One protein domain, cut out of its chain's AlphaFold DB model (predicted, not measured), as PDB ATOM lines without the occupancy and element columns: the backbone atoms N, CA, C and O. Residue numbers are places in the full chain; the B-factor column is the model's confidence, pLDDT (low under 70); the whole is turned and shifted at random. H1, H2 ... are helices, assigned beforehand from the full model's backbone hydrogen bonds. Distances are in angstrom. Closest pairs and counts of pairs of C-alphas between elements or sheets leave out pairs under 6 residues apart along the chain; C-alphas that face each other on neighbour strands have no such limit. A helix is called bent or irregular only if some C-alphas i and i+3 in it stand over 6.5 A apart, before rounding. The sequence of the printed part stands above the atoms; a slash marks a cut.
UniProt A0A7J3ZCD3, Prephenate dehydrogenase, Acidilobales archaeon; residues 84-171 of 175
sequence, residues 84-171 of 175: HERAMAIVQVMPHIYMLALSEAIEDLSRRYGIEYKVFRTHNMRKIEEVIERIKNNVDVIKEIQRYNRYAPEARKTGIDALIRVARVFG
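This is residues 84 to 171 of the 175 residues of the protein "Prephenate dehydrogenase" of Acidilobales archaeon (UniProt A0A7J3ZCD3). One long, bent helix, H1, is the backbone of the shape: H3 and H4 make a wide V along one side of it, and H5 starts beside H1 and slants off on the other side, where residues 164 to 171 stick out. The short H2 sits in the turn between the end of H1 and H3. The printed part has 88 residues with five named helices, H1 to H5 in chain order, and no named strand: all helix. It is only just loose, close to compact, with a radius of gyration of the C-alphas of 14.6 A, and spans 41 by 34 by 23 A.

Find C-alpha 84 at (188.321, 208.434, 150.795), where H1, residues 84 to 113, begins. By its hydrogen bonds it was assigned as one helix, but it is bent: C-alphas 91 and 94 are 6.5 A apart. Its arms are H1a, residues 84 to 91, 10.3 A, and H1b, residues 94 to 113, 28.4 A. Then come H2, residues 117 to 120, 5.4 A; H3, residues 123 to 137, 21.6 A; H4, residues 139 to 148, 14.0 A; and H5, residues 152 to 169, 26.0 A, ending at C-alpha 169, (162.423, 210.995, 130.535).

Look at H1b first: its residues 96 to 103 touch residues 131 to 136 of H3, closest at the C-alphas of Met 99 and Ile 132, 5.8 A, at a steep tilt of 69 degrees, only just short of perpendicular. H1b also touches H5, closest at the C-alphas of Met 94 and Ala 155, 5.7 A. H1a and H5 only just touch, with 3 pairs of C-alphas within 8 A, the closest those of Ala 89 and Ala 152, 5.5 A. H4 is near H1a, and about perpendicular to H3 at 73 degrees. H3 and H5 are apart. Every O i to N i+4 pair is within hydrogen-bond range in H1a, H1b, H3, H4 and H5; H2 is too short for one.

The C-alphas of His 84 and Gly 114 are the two farthest apart, 43.4 A. The printed part has no cut, and the four links between the helices are tight. The mean pLDDT of the printed part is 95.4, and no printed residue is under 70.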
ATOM      1  N   HIS A  84     187.603 208.481 152.064       97.25
ATOM      2  CA  HIS A  84     188.321 208.434 150.795       97.25
ATOM      3  C   HIS A  84     187.691 207.427 149.827       97.25
ATOM      4  O   HIS A  84     187.415 207.770 148.678       97.25
ATOM      5  N   GLU A  85     187.427 206.195 150.271       97.12
ATOM      6  CA  GLU A  85     186.859 205.163 149.399       97.12
ATOM      7  C   GLU A  85     185.457 205.545 148.898       97.12
ATOM      8  O   GLU A  85     185.165 205.358 147.714       97.12
ATOM      9  N   ARG A  86     184.607 206.143 149.748       97.75
ATOM     10  CA  ARG A  86     183.295 206.674 149.335       97.75
ATOM     11  C   ARG A  86     183.437 207.817 148.335       97.75
ATOM     12  O   ARG A  86     182.751 207.822 147.314       97.75
ATOM     13  N   ALA A  87     184.337 208.762 148.600       97.94
ATOM     14  CA  ALA A  87     184.591 209.884 147.706       97.94
ATOM     15  C   ALA A  87     185.068 209.393 146.331       97.94
ATOM     16  O   ALA A  87     184.506 209.790 145.313       97.94
ATOM     17  N   MET A  88     186.030 208.465 146.282       97.50
ATOM     18  CA  MET A  88     186.541 207.902 145.025       97.50
ATOM     19  C   MET A  88     185.496 207.070 144.278       97.50
ATOM     20  O   MET A  88     185.506 207.031 143.047       97.50
ATOM     21  N   ALA A  89     184.530 206.467 144.974       98.19
ATOM     22  CA  ALA A  89     183.401 205.824 144.310       98.19
ATOM     23  C   ALA A  89     182.543 206.830 143.517       98.19
ATOM     24  O   ALA A  89     182.073 206.531 142.417       98.19
ATOM     25  N   ILE A  90     182.403 208.049 144.038       97.75
ATOM     26  CA  ILE A  90     181.669 209.137 143.387       97.75
ATOM     27  C   ILE A  90     182.494 209.759 142.257       97.75
ATOM     28  O   ILE A  90     181.974 209.931 141.158       97.75
ATOM     29  N   VAL A  91     183.763 210.102 142.504       96.00
ATOM     30  CA  VAL A  91     184.546 210.935 141.570       96.00
ATOM     31  C   VAL A  91     185.400 210.145 140.579       96.00
ATOM     32  O   VAL A  91     185.743 210.678 139.530       96.00
ATOM     33  N   GLN A  92     185.720 208.880 140.865       96.00
ATOM     34  CA  GLN A  92     186.507 208.020 139.974       96.00
ATOM     35  C   GLN A  92     185.685 206.839 139.462       96.00
ATOM     36  O   GLN A  92     185.523 206.692 138.253       96.00
ATOM     37  N   VAL A  93     185.117 206.004 140.339       97.81
ATOM     38  CA  VAL A  93     184.422 204.779 139.898       97.81
ATOM     39  C   VAL A  93     183.274 205.108 138.940       97.81
ATOM     40  O   VAL A  93     183.222 204.547 137.842       97.81
ATOM     41  N   MET A  94     182.354 205.992 139.335       97.88
ATOM     42  CA  MET A  94     181.165 206.288 138.532       97.88
ATOM     43  C   MET A  94     181.500 206.975 137.188       97.88
ATOM     44  O   MET A  94     181.039 206.490 136.153       97.88
ATOM     45  N   PRO A  95     182.343 208.024 137.121       96.31
ATOM     46  CA  PRO A  95     182.681 208.646 135.842       96.31
ATOM     47  C   PRO A  95     183.495 207.728 134.927       96.31
ATOM     48  O   PRO A  95     183.239 207.689 133.723       96.31
ATOM     49  N   HIS A  96     184.434 206.941 135.474       96.44
ATOM     50  CA  HIS A  96     185.231 206.015 134.668       96.44
ATOM     51  C   HIS A  96     184.354 204.973 133.971       96.44
ATOM     52  O   HIS A  96     184.536 204.734 132.778       96.44
ATOM     53  N   ILE A  97     183.388 204.373 134.681       95.94
ATOM     54  CA  ILE A  97     182.526 203.358 134.062       95.94
ATOM     55  C   ILE A  97     181.644 203.964 132.967       95.94
ATOM     56  O   ILE A  97     181.458 203.336 131.928       95.94
ATOM     57  N   TYR A  98     181.164 205.199 133.144       96.69
ATOM     58  CA  TYR A  98     180.383 205.884 132.115       96.69
ATOM     59  C   TYR A  98     181.185 206.159 130.855       96.69
ATOM     60  O   TYR A  98     180.680 205.937 129.761       96.69
ATOM     61  N   MET A  99     182.424 206.630 130.984       97.00
ATOM     62  CA  MET A  99     183.260 206.920 129.816       97.00
ATOM     63  C   MET A  99     183.655 205.644 129.068       97.00
ATOM     64  O   MET A  99     183.662 205.635 127.838       97.00
ATOM     65  N   LEU A 100     183.924 204.552 129.793       95.94
ATOM     66  CA  LEU A 100     184.180 203.244 129.185       95.94
ATOM     67  C   LEU A 100     182.940 202.716 128.449       95.94
ATOM     68  O   LEU A 100     183.042 202.360 127.277       95.94
ATOM     69  N   ALA A 101     181.769 202.742 129.094       96.75
ATOM     70  CA  ALA A 101     180.512 202.310 128.482       96.75
ATOM     71  C   ALA A 101     180.120 203.185 127.280       96.75
ATOM     72  O   ALA A 101     179.645 202.677 126.268       96.75
ATOM     73  N   LEU A 102     180.358 204.499 127.358       96.81
ATOM     74  CA  LEU A 102     180.143 205.421 126.245       96.81
ATOM     75  C   LEU A 102     181.049 205.075 125.059       96.81
ATOM     76  O   LEU A 102     180.567 205.023 123.930       96.81
ATOM     77  N   SER A 103     182.337 204.814 125.304       97.00
ATOM     78  CA  SER A 103     183.264 204.392 124.251       97.00
ATOM     79  C   SER A 103     182.792 203.112 123.565       97.00
ATOM     80  O   SER A 103     182.788 203.051 122.339       97.00
ATOM     81  N   GLU A 104     182.381 202.112 124.344       97.19
ATOM     82  CA  GLU A 104     181.877 200.843 123.816       97.19
ATOM     83  C   GLU A 104     180.601 201.047 122.983       97.19
ATOM     84  O   GLU A 104     180.507 200.554 121.861       97.19
ATOM     85  N   ALA A 105     179.653 201.850 123.477       97.19
ATOM     86  CA  ALA A 105     178.407 202.147 122.774       97.19
ATOM     87  C   ALA A 105     178.628 202.913 121.457       97.19
ATOM     88  O   ALA A 105     177.944 202.646 120.467       97.19
ATOM     89  N   ILE A 106     179.584 203.851 121.422       96.62
ATOM     90  CA  ILE A 106     179.957 204.582 120.201       96.62
ATOM     91  C   ILE A 106     180.539 203.624 119.162       96.62
ATOM     92  O   ILE A 106     180.121 203.654 118.004       96.62
ATOM     93  N   GLU A 107     181.489 202.775 119.563       96.25
ATOM     94  CA  GLU A 107     182.118 201.793 118.675       96.25
ATOM     95  C   GLU A 107     181.083 200.794 118.135       96.25
ATOM     96  O   GLU A 107     181.078 200.465 116.946       96.25
ATOM     97  N   ASP A 108     180.157 200.352 118.983       98.00
ATOM     98  CA  ASP A 108     179.072 199.465 118.589       98.00
ATOM     99  C   ASP A 108     178.102 200.115 117.585       98.00
ATOM    100  O   ASP A 108     177.832 199.540 116.529       98.00
ATOM    101  N   LEU A 109     177.627 201.338 117.848       97.44
ATOM    102  CA  LEU A 109     176.738 202.062 116.930       97.44
ATOM    103  C   LEU A 109     177.420 202.421 115.608       97.44
ATOM    104  O   LEU A 109     176.812 202.278 114.547       97.44
ATOM    105  N   SER A 110     178.683 202.850 115.651       97.00
ATOM    106  CA  SER A 110     179.475 203.149 114.453       97.00
ATOM    107  C   SER A 110     179.577 201.923 113.542       97.00
ATOM    108  O   SER A 110     179.337 202.044 112.339       97.00
ATOM    109  N   ARG A 111     179.827 200.733 114.110       97.44
ATOM    110  CA  ARG A 111     179.830 199.467 113.360       97.44
ATOM    111  C   ARG A 111     178.448 199.100 112.830       97.44
ATOM    112  O   ARG A 111     178.335 198.768 111.656       97.44
ATOM    113  N   ARG A 112     177.402 199.181 113.662       98.00
ATOM    114  CA  ARG A 112     176.025 198.835 113.263       98.00
ATOM    115  C   ARG A 112     175.496 199.708 112.130       98.00
ATOM    116  O   ARG A 112     174.797 199.201 111.260       98.00
ATOM    117  N   TYR A 113     175.823 200.997 112.131       97.75
ATOM    118  CA  TYR A 113     175.409 201.919 111.074       97.75
ATOM    119  C   TYR A 113     176.386 201.982 109.896       97.75
ATOM    120  O   TYR A 113     176.041 202.552 108.865       97.75
ATOM    121  N   GLY A 114     177.595 201.426 110.026       97.00
ATOM    122  CA  GLY A 114     178.640 201.541 109.006       97.00
ATOM    123  C   GLY A 114     179.114 202.984 108.793       97.00
ATOM    124  O   GLY A 114     179.458 203.359 107.675       97.00
ATOM    125  N   ILE A 115     179.094 203.810 109.846       96.25
ATOM    126  CA  ILE A 115     179.407 205.245 109.776       96.25
ATOM    127  C   ILE A 115     180.752 205.527 110.441       96.25
ATOM    128  O   ILE A 115     180.947 205.218 111.619       96.25
ATOM    129  N   GLU A 116     181.638 206.230 109.733       94.88
ATOM    130  CA  GLU A 116     182.828 206.845 110.325       94.88
ATOM    131  C   GLU A 116     182.434 208.107 111.110       94.88
ATOM    132  O   GLU A 116     182.470 209.227 110.607       94.88
ATOM    133  N   TYR A 117     182.030 207.943 112.372       93.75
ATOM    134  CA  TYR A 117     181.473 209.045 113.170       93.75
ATOM    135  C   TYR A 117     182.459 210.214 113.382       93.75
ATOM    136  O   TYR A 117     182.039 211.352 113.604       93.75
ATOM    137  N   LYS A 118     183.773 209.958 113.288       92.81
ATOM    138  CA  LYS A 118     184.834 210.951 113.524       92.81
ATOM    139  C   LYS A 118     184.777 212.139 112.561       92.81
ATOM    140  O   LYS A 118     185.186 213.231 112.956       92.81
ATOM    141  N   VAL A 119     184.239 211.973 111.348       95.06
ATOM    142  CA  VAL A 119     184.075 213.090 110.395       95.06
ATOM    143  C   VAL A 119     182.953 214.052 110.806       95.06
ATOM    144  O   VAL A 119     182.965 215.213 110.413       95.06
ATOM    145  N   PHE A 120     182.027 213.599 111.659       94.56
ATOM    146  CA  PHE A 120     180.883 214.368 112.163       94.56
ATOM    147  C   PHE A 120     181.089 214.901 113.590       94.56
ATOM    148  O   PHE A 120     180.154 215.411 114.212       94.56
ATOM    149  N   ARG A 121     182.296 214.769 114.155       92.25
ATOM    150  CA  ARG A 121     182.543 215.108 115.562       92.25
ATOM    151  C   ARG A 121     182.344 216.598 115.842       92.25
ATOM    152  O   ARG A 121     182.924 217.472 115.197       92.25
ATOM    153  N   THR A 122     181.584 216.892 116.888       95.38
ATOM    154  CA  THR A 122     181.430 218.254 117.407       95.38
ATOM    155  C   THR A 122     182.644 218.667 118.250       95.38
ATOM    156  O   THR A 122     183.494 217.849 118.612       95.38
ATOM    157  N   HIS A 123     182.735 219.951 118.614       94.56
ATOM    158  CA  HIS A 123     183.740 220.425 119.578       94.56
ATOM    159  C   HIS A 123     183.648 219.698 120.926       94.56
ATOM    160  O   HIS A 123     184.675 219.336 121.493       94.56
ATOM    161  N   ASN A 124     182.432 219.458 121.419       94.75
ATOM    162  CA  ASN A 124     182.222 218.753 122.682       94.75
ATOM    163  C   ASN A 124     182.622 217.281 122.573       94.75
ATOM    164  O   ASN A 124     183.268 216.769 123.481       94.75
ATOM    165  N   MET A 125     182.314 216.629 121.444       95.38
ATOM    166  CA  MET A 125     182.710 215.239 121.219       95.38
ATOM    167  C   MET A 125     184.230 215.072 121.294       95.38
ATOM    168  O   MET A 125     184.697 214.176 121.982       95.38
ATOM    169  N   ARG A 126     185.005 215.985 120.693       95.19
ATOM    170  CA  ARG A 126     186.478 215.946 120.773       95.19
ATOM    171  C   ARG A 126     187.000 215.940 122.211       95.19
ATOM    172  O   ARG A 126     187.862 215.137 122.538       95.19
ATOM    173  N   LYS A 127     186.440 216.783 123.082       95.75
ATOM    174  CA  LYS A 127     186.824 216.820 124.504       95.75
ATOM    175  C   LYS A 127     186.474 215.518 125.229       95.75
ATOM    176  O   LYS A 127     187.243 215.059 126.063       95.75
ATOM    177  N   ILE A 128     185.325 214.922 124.913       96.12
ATOM    178  CA  ILE A 128     184.925 213.626 125.476       96.12
ATOM    179  C   ILE A 128     185.887 212.525 125.012       96.12
ATOM    180  O   ILE A 128     186.332 211.734 125.838       96.12
ATOM    181  N   GLU A 129     186.265 212.502 123.730       94.75
ATOM    182  CA  GLU A 129     187.258 211.555 123.203       94.75
ATOM    183  C   GLU A 129     188.610 211.701 123.909       94.75
ATOM    184  O   GLU A 129     189.202 210.698 124.287       94.75
ATOM    185  N   GLU A 130     189.077 212.927 124.161       94.62
ATOM    186  CA  GLU A 130     190.313 213.163 124.921       94.62
ATOM    187  C   GLU A 130     190.250 212.562 126.334       94.62
ATOM    188  O   GLU A 130     191.236 211.996 126.812       94.62
ATOM    189  N   VAL A 131     189.097 212.645 127.008       94.31
ATOM    190  CA  VAL A 131     188.892 212.018 128.323       94.31
ATOM    191  C   VAL A 131     188.848 210.493 128.209       94.31
ATOM    192  O   VAL A 131     189.496 209.812 129.003       94.31
ATOM    193  N   ILE A 132     188.135 209.951 127.216       96.12
ATOM    194  CA  ILE A 132     188.078 208.504 126.952       96.12
ATOM    195  C   ILE A 132     189.483 207.953 126.694       96.12
ATOM    196  O   ILE A 132     189.857 206.947 127.291       96.12
ATOM    197  N   GLU A 133     190.285 208.620 125.866       94.75
ATOM    198  CA  GLU A 133     191.659 208.209 125.574       94.75
ATOM    199  C   GLU A 133     192.542 208.251 126.826       94.75
ATOM    200  O   GLU A 133     193.277 207.304 127.096       94.75
ATOM    201  N   ARG A 134     192.430 209.289 127.667       92.38
ATOM    202  CA  ARG A 134     193.145 209.333 128.959       92.38
ATOM    203  C   ARG A 134     192.759 208.172 129.875       92.38
ATOM    204  O   ARG A 134     193.631 207.610 130.535       92.38
ATOM    205  N   ILE A 135     191.481 207.803 129.905       93.12
ATOM    206  CA  ILE A 135     190.974 206.654 130.664       93.12
ATOM    207  C   ILE A 135     191.529 205.344 130.092       93.12
ATOM    208  O   ILE A 135     192.070 204.535 130.842       93.12
ATOM    209  N   LYS A 136     191.470 205.148 128.769       92.62
ATOM    210  CA  LYS A 136     191.998 203.952 128.093       92.62
ATOM    211  C   LYS A 136     193.509 203.792 128.302       92.62
ATOM    212  O   LYS A 136     193.967 202.688 128.582       92.62
ATOM    213  N   ASN A 137     194.267 204.886 128.270       92.81
ATOM    214  CA  ASN A 137     195.711 204.877 128.528       92.81
ATOM    215  C   ASN A 137     196.076 204.517 129.980       92.81
ATOM    216  O   ASN A 137     197.211 204.136 130.240       92.81
ATOM    217  N   ASN A 138     195.125 204.605 130.916       90.94
ATOM    218  CA  ASN A 138     195.301 204.236 132.324       90.94
ATOM    219  C   ASN A 138     194.389 203.065 132.733       90.94
ATOM    220  O   ASN A 138     194.020 202.934 133.903       90.94
ATOM    221  N   VAL A 139     193.990 202.216 131.777       91.38
ATOM    222  CA  VAL A 139     192.924 201.225 131.991       91.38
ATOM    223  C   VAL A 139     193.234 200.237 133.115       91.38
ATOM    224  O   VAL A 139     192.313 199.815 133.809       91.38
ATOM    225  N   ASP A 140     194.499 199.883 133.340       92.19
ATOM    226  CA  ASP A 140     194.861 198.918 134.382       92.19
ATOM    227  C   ASP A 140     194.674 199.494 135.790       92.19
ATOM    228  O   ASP A 140     194.019 198.866 136.620       92.19
ATOM    229  N   VAL A 141     195.099 200.742 136.022       91.19
ATOM    230  CA  VAL A 141     194.822 201.467 137.278       91.19
ATOM    231  C   VAL A 141     193.315 201.618 137.487       91.19
ATOM    232  O   VAL A 141     192.792 201.405 138.580       91.19
ATOM    233  N   ILE A 142     192.576 201.933 136.423       93.81
ATOM    234  CA  ILE A 142     191.119 202.075 136.498       93.81
ATOM    235  C   ILE A 142     190.448 200.737 136.813       93.81
ATOM    236  O   ILE A 142     189.522 200.710 137.621       93.81
ATOM    237  N   LYS A 143     190.913 199.623 136.238       94.62
ATOM    238  CA  LYS A 143     190.425 198.278 136.580       94.62
ATOM    239  C   LYS A 143     190.663 197.965 138.051       94.62
ATOM    240  O   LYS A 143     189.769 197.411 138.685       94.62
ATOM    241  N   GLU A 144     191.816 198.331 138.604       93.94
ATOM    242  CA  GLU A 144     192.091 198.167 140.034       93.94
ATOM    243  C   GLU A 144     191.124 198.985 140.890       93.94
ATOM    244  O   GLU A 144     190.484 198.423 141.776       93.94
ATOM    245  N   ILE A 145     190.926 200.271 140.580       94.69
ATOM    246  CA  ILE A 145     189.951 201.128 141.275       94.69
ATOM    247  C   ILE A 145     188.546 200.512 141.201       94.69
ATOM    248  O   ILE A 145     187.873 200.356 142.220       94.69
ATOM    249  N   GLN A 146     188.105 200.102 140.009       96.12
ATOM    250  CA  GLN A 146     186.788 199.496 139.782       96.12
ATOM    251  C   GLN A 146     186.594 198.175 140.532       96.12
ATOM    252  O   GLN A 146     185.473 197.852 140.940       96.12
ATOM    253  N   ARG A 147     187.665 197.389 140.666       95.19
ATOM    254  CA  ARG A 147     187.642 196.063 141.282       95.19
ATOM    255  C   ARG A 147     187.736 196.127 142.799       95.19
ATOM    256  O   ARG A 147     187.077 195.334 143.464       95.19
ATOM    257  N   TYR A 148     188.572 197.015 143.325       94.38
ATOM    258  CA  TYR A 148     188.991 196.975 144.722       94.38
ATOM    259  C   TYR A 148     188.371 198.065 145.594       94.38
ATOM    260  O   TYR A 148     188.330 197.882 146.809       94.38
ATOM    261  N   ASN A 149     187.831 199.147 145.022       96.38
ATOM    262  CA  ASN A 149     187.078 200.110 145.820       96.38
ATOM    263  C   ASN A 149     185.801 199.452 146.373       96.38
ATOM    264  O   ASN A 149     184.952 198.956 145.625       96.38
ATOM    265  N   ARG A 150     185.659 199.465 147.704       95.12
ATOM    266  CA  ARG A 150     184.571 198.783 148.432       95.12
ATOM    267  C   ARG A 150     183.173 199.252 148.017       95.12
ATOM    268  O   ARG A 150     182.227 198.468 148.056       95.12
ATOM    269  N   TYR A 151     183.049 200.512 147.621       97.94
ATOM    270  CA  TYR A 151     181.792 201.159 147.248       97.94
ATOM    271  C   TYR A 151     181.536 201.120 145.737       97.94
ATOM    272  O   TYR A 151     180.500 201.592 145.264       97.94
ATOM    273  N   ALA A 152     182.436 200.516 144.954       97.88
ATOM    274  CA  ALA A 152     182.298 200.483 143.508       97.88
ATOM    275  C   ALA A 152     181.022 199.779 143.000       97.88
ATOM    276  O   ALA A 152     180.402 200.298 142.067       97.88
ATOM    277  N   PRO A 153     180.567 198.645 143.581       98.06
ATOM    278  CA  PRO A 153     179.308 198.021 143.170       98.06
ATOM    279  C   PRO A 153     178.096 198.948 143.340       98.06
ATOM    280  O   PRO A 153     177.258 199.031 142.442       98.06
ATOM    281  N   GLU A 154     178.027 199.672 144.460       98.38
ATOM    282  CA  GLU A 154     176.951 200.624 144.752       98.38
ATOM    283  C   GLU A 154     176.981 201.810 143.784       98.38
ATOM    284  O   GLU A 154     175.946 202.164 143.215       98.38
ATOM    285  N   ALA A 155     178.164 202.379 143.538       98.44
ATOM    286  CA  ALA A 155     178.334 203.490 142.607       98.44
ATOM    287  C   ALA A 155     177.936 203.107 141.174       98.44
ATOM    288  O   ALA A 155     177.190 203.839 140.524       98.44
ATOM    289  N   ARG A 156     178.365 201.932 140.687       98.06
ATOM    290  CA  ARG A 156     177.985 201.441 139.352       98.06
ATOM    291  C   ARG A 156     176.483 201.223 139.231       98.06
ATOM    292  O   ARG A 156     175.889 201.690 138.264       98.06
ATOM    293  N   LYS A 157     175.866 200.547 140.205       97.94
ATOM    294  CA  LYS A 157     174.419 200.295 140.198       97.94
ATOM    295  C   LYS A 157     173.636 201.606 140.204       97.94
ATOM    296  O   LYS A 157     172.810 201.827 139.329       97.94
ATOM    297  N   THR A 158     173.961 202.496 141.141       98.25
ATOM    298  CA  THR A 158     173.332 203.819 141.252       98.25
ATOM    299  C   THR A 158     173.444 204.594 139.945       98.25
ATOM    300  O   THR A 158     172.475 205.221 139.511       98.25
ATOM    301  N   GLY A 159     174.610 204.522 139.303       96.69
ATOM    302  CA  GLY A 159     174.843 205.198 138.044       96.69
ATOM    303  C   GLY A 159     174.043 204.629 136.869       96.69
ATOM    304  O   GLY A 159     173.396 205.375 136.137       96.69
ATOM    305  N   ILE A 160     174.012 203.302 136.722       95.81
ATOM    306  CA  ILE A 160     173.201 202.621 135.700       95.81
ATOM    307  C   ILE A 160     171.717 202.944 135.892       95.81
ATOM    308  O   ILE A 160     171.045 203.352 134.943       95.81
ATOM    309  N   ASP A 161     171.215 202.841 137.123       96.19
ATOM    310  CA  ASP A 161     169.819 203.141 137.430       96.19
ATOM    311  C   ASP A 161     169.486 204.607 137.095       96.19
ATOM    312  O   ASP A 161     168.393 204.907 136.609       96.19
ATOM    313  N   ALA A 162     170.421 205.535 137.330       96.19
ATOM    314  CA  ALA A 162     170.262 206.938 136.958       96.19
ATOM    315  C   ALA A 162     170.212 207.134 135.439       96.19
ATOM    316  O   ALA A 162     169.319 207.834 134.963       96.19
ATOM    317  N   LEU A 163     171.105 206.491 134.680       94.31
ATOM    318  CA  LEU A 163     171.096 206.544 133.215       94.31
ATOM    319  C   LEU A 163     169.769 206.037 132.642       94.31
ATOM    320  O   LEU A 163     169.179 206.713 131.804       94.31
ATOM    321  N   ILE A 164     169.255 204.908 133.142       93.62
ATOM    322  CA  ILE A 164     167.961 204.357 132.711       93.62
ATOM    323  C   ILE A 164     166.823 205.333 133.028       93.62
ATOM    324  O   ILE A 164     165.992 205.618 132.165       93.62
ATOM    325  N   ARG A 165     166.778 205.879 134.253       94.31
ATOM    326  CA  ARG A 165     165.749 206.860 134.639       94.31
ATOM    327  C   ARG A 165     165.776 208.093 133.741       94.31
ATOM    328  O   ARG A 165     164.722 208.516 133.280       94.31
ATOM    329  N   VAL A 166     166.958 208.650 133.482       93.75
ATOM    330  CA  VAL A 166     167.116 209.823 132.612       93.75
ATOM    331  C   VAL A 166     166.701 209.489 131.181       93.75
ATOM    332  O   VAL A 166     165.957 210.250 130.573       93.75
ATOM    333  N   ALA A 167     167.102 208.334 130.653       92.38
ATOM    334  CA  ALA A 167     166.744 207.924 129.300       92.38
ATOM    335  C   ALA A 167     165.223 207.757 129.116       92.38
ATOM    336  O   ALA A 167     164.690 208.116 128.065       92.38
ATOM    337  N   ARG A 168     164.507 207.280 130.144       92.06
ATOM    338  CA  ARG A 168     163.034 207.195 130.141       92.06
ATOM    339  C   ARG A 168     162.360 208.566 130.049       92.06
ATOM    340  O   ARG A 168     161.341 208.685 129.379       92.06
ATOM    341  N   VAL A 169     162.939 209.611 130.652       92.19
ATOM    342  CA  VAL A 169     162.423 210.995 130.535       92.19
ATOM    343  C   VAL A 169     162.443 211.478 129.083       92.19
ATOM    344  O   VAL A 169     161.555 212.217 128.670       92.19
ATOM    345  N   PHE A 170     163.411 211.021 128.289       89.12
ATOM    346  CA  PHE A 170     163.533 211.361 126.871       89.12
ATOM    347  C   PHE A 170     162.793 210.389 125.932       89.12
ATOM    348  O   PHE A 170     163.041 210.399 124.728       89.12
ATOM    349  N   GLY A 171     161.863 209.579 126.454       77.38
ATOM    350  CA  GLY A 171     160.929 208.791 125.644       77.38
ATOM    351  C   GLY A 171     161.414 207.403 125.222       77.38
ATOM    352  O   GLY A 171     160.872 206.848 124.270       77.38
TER     353      GLY A 171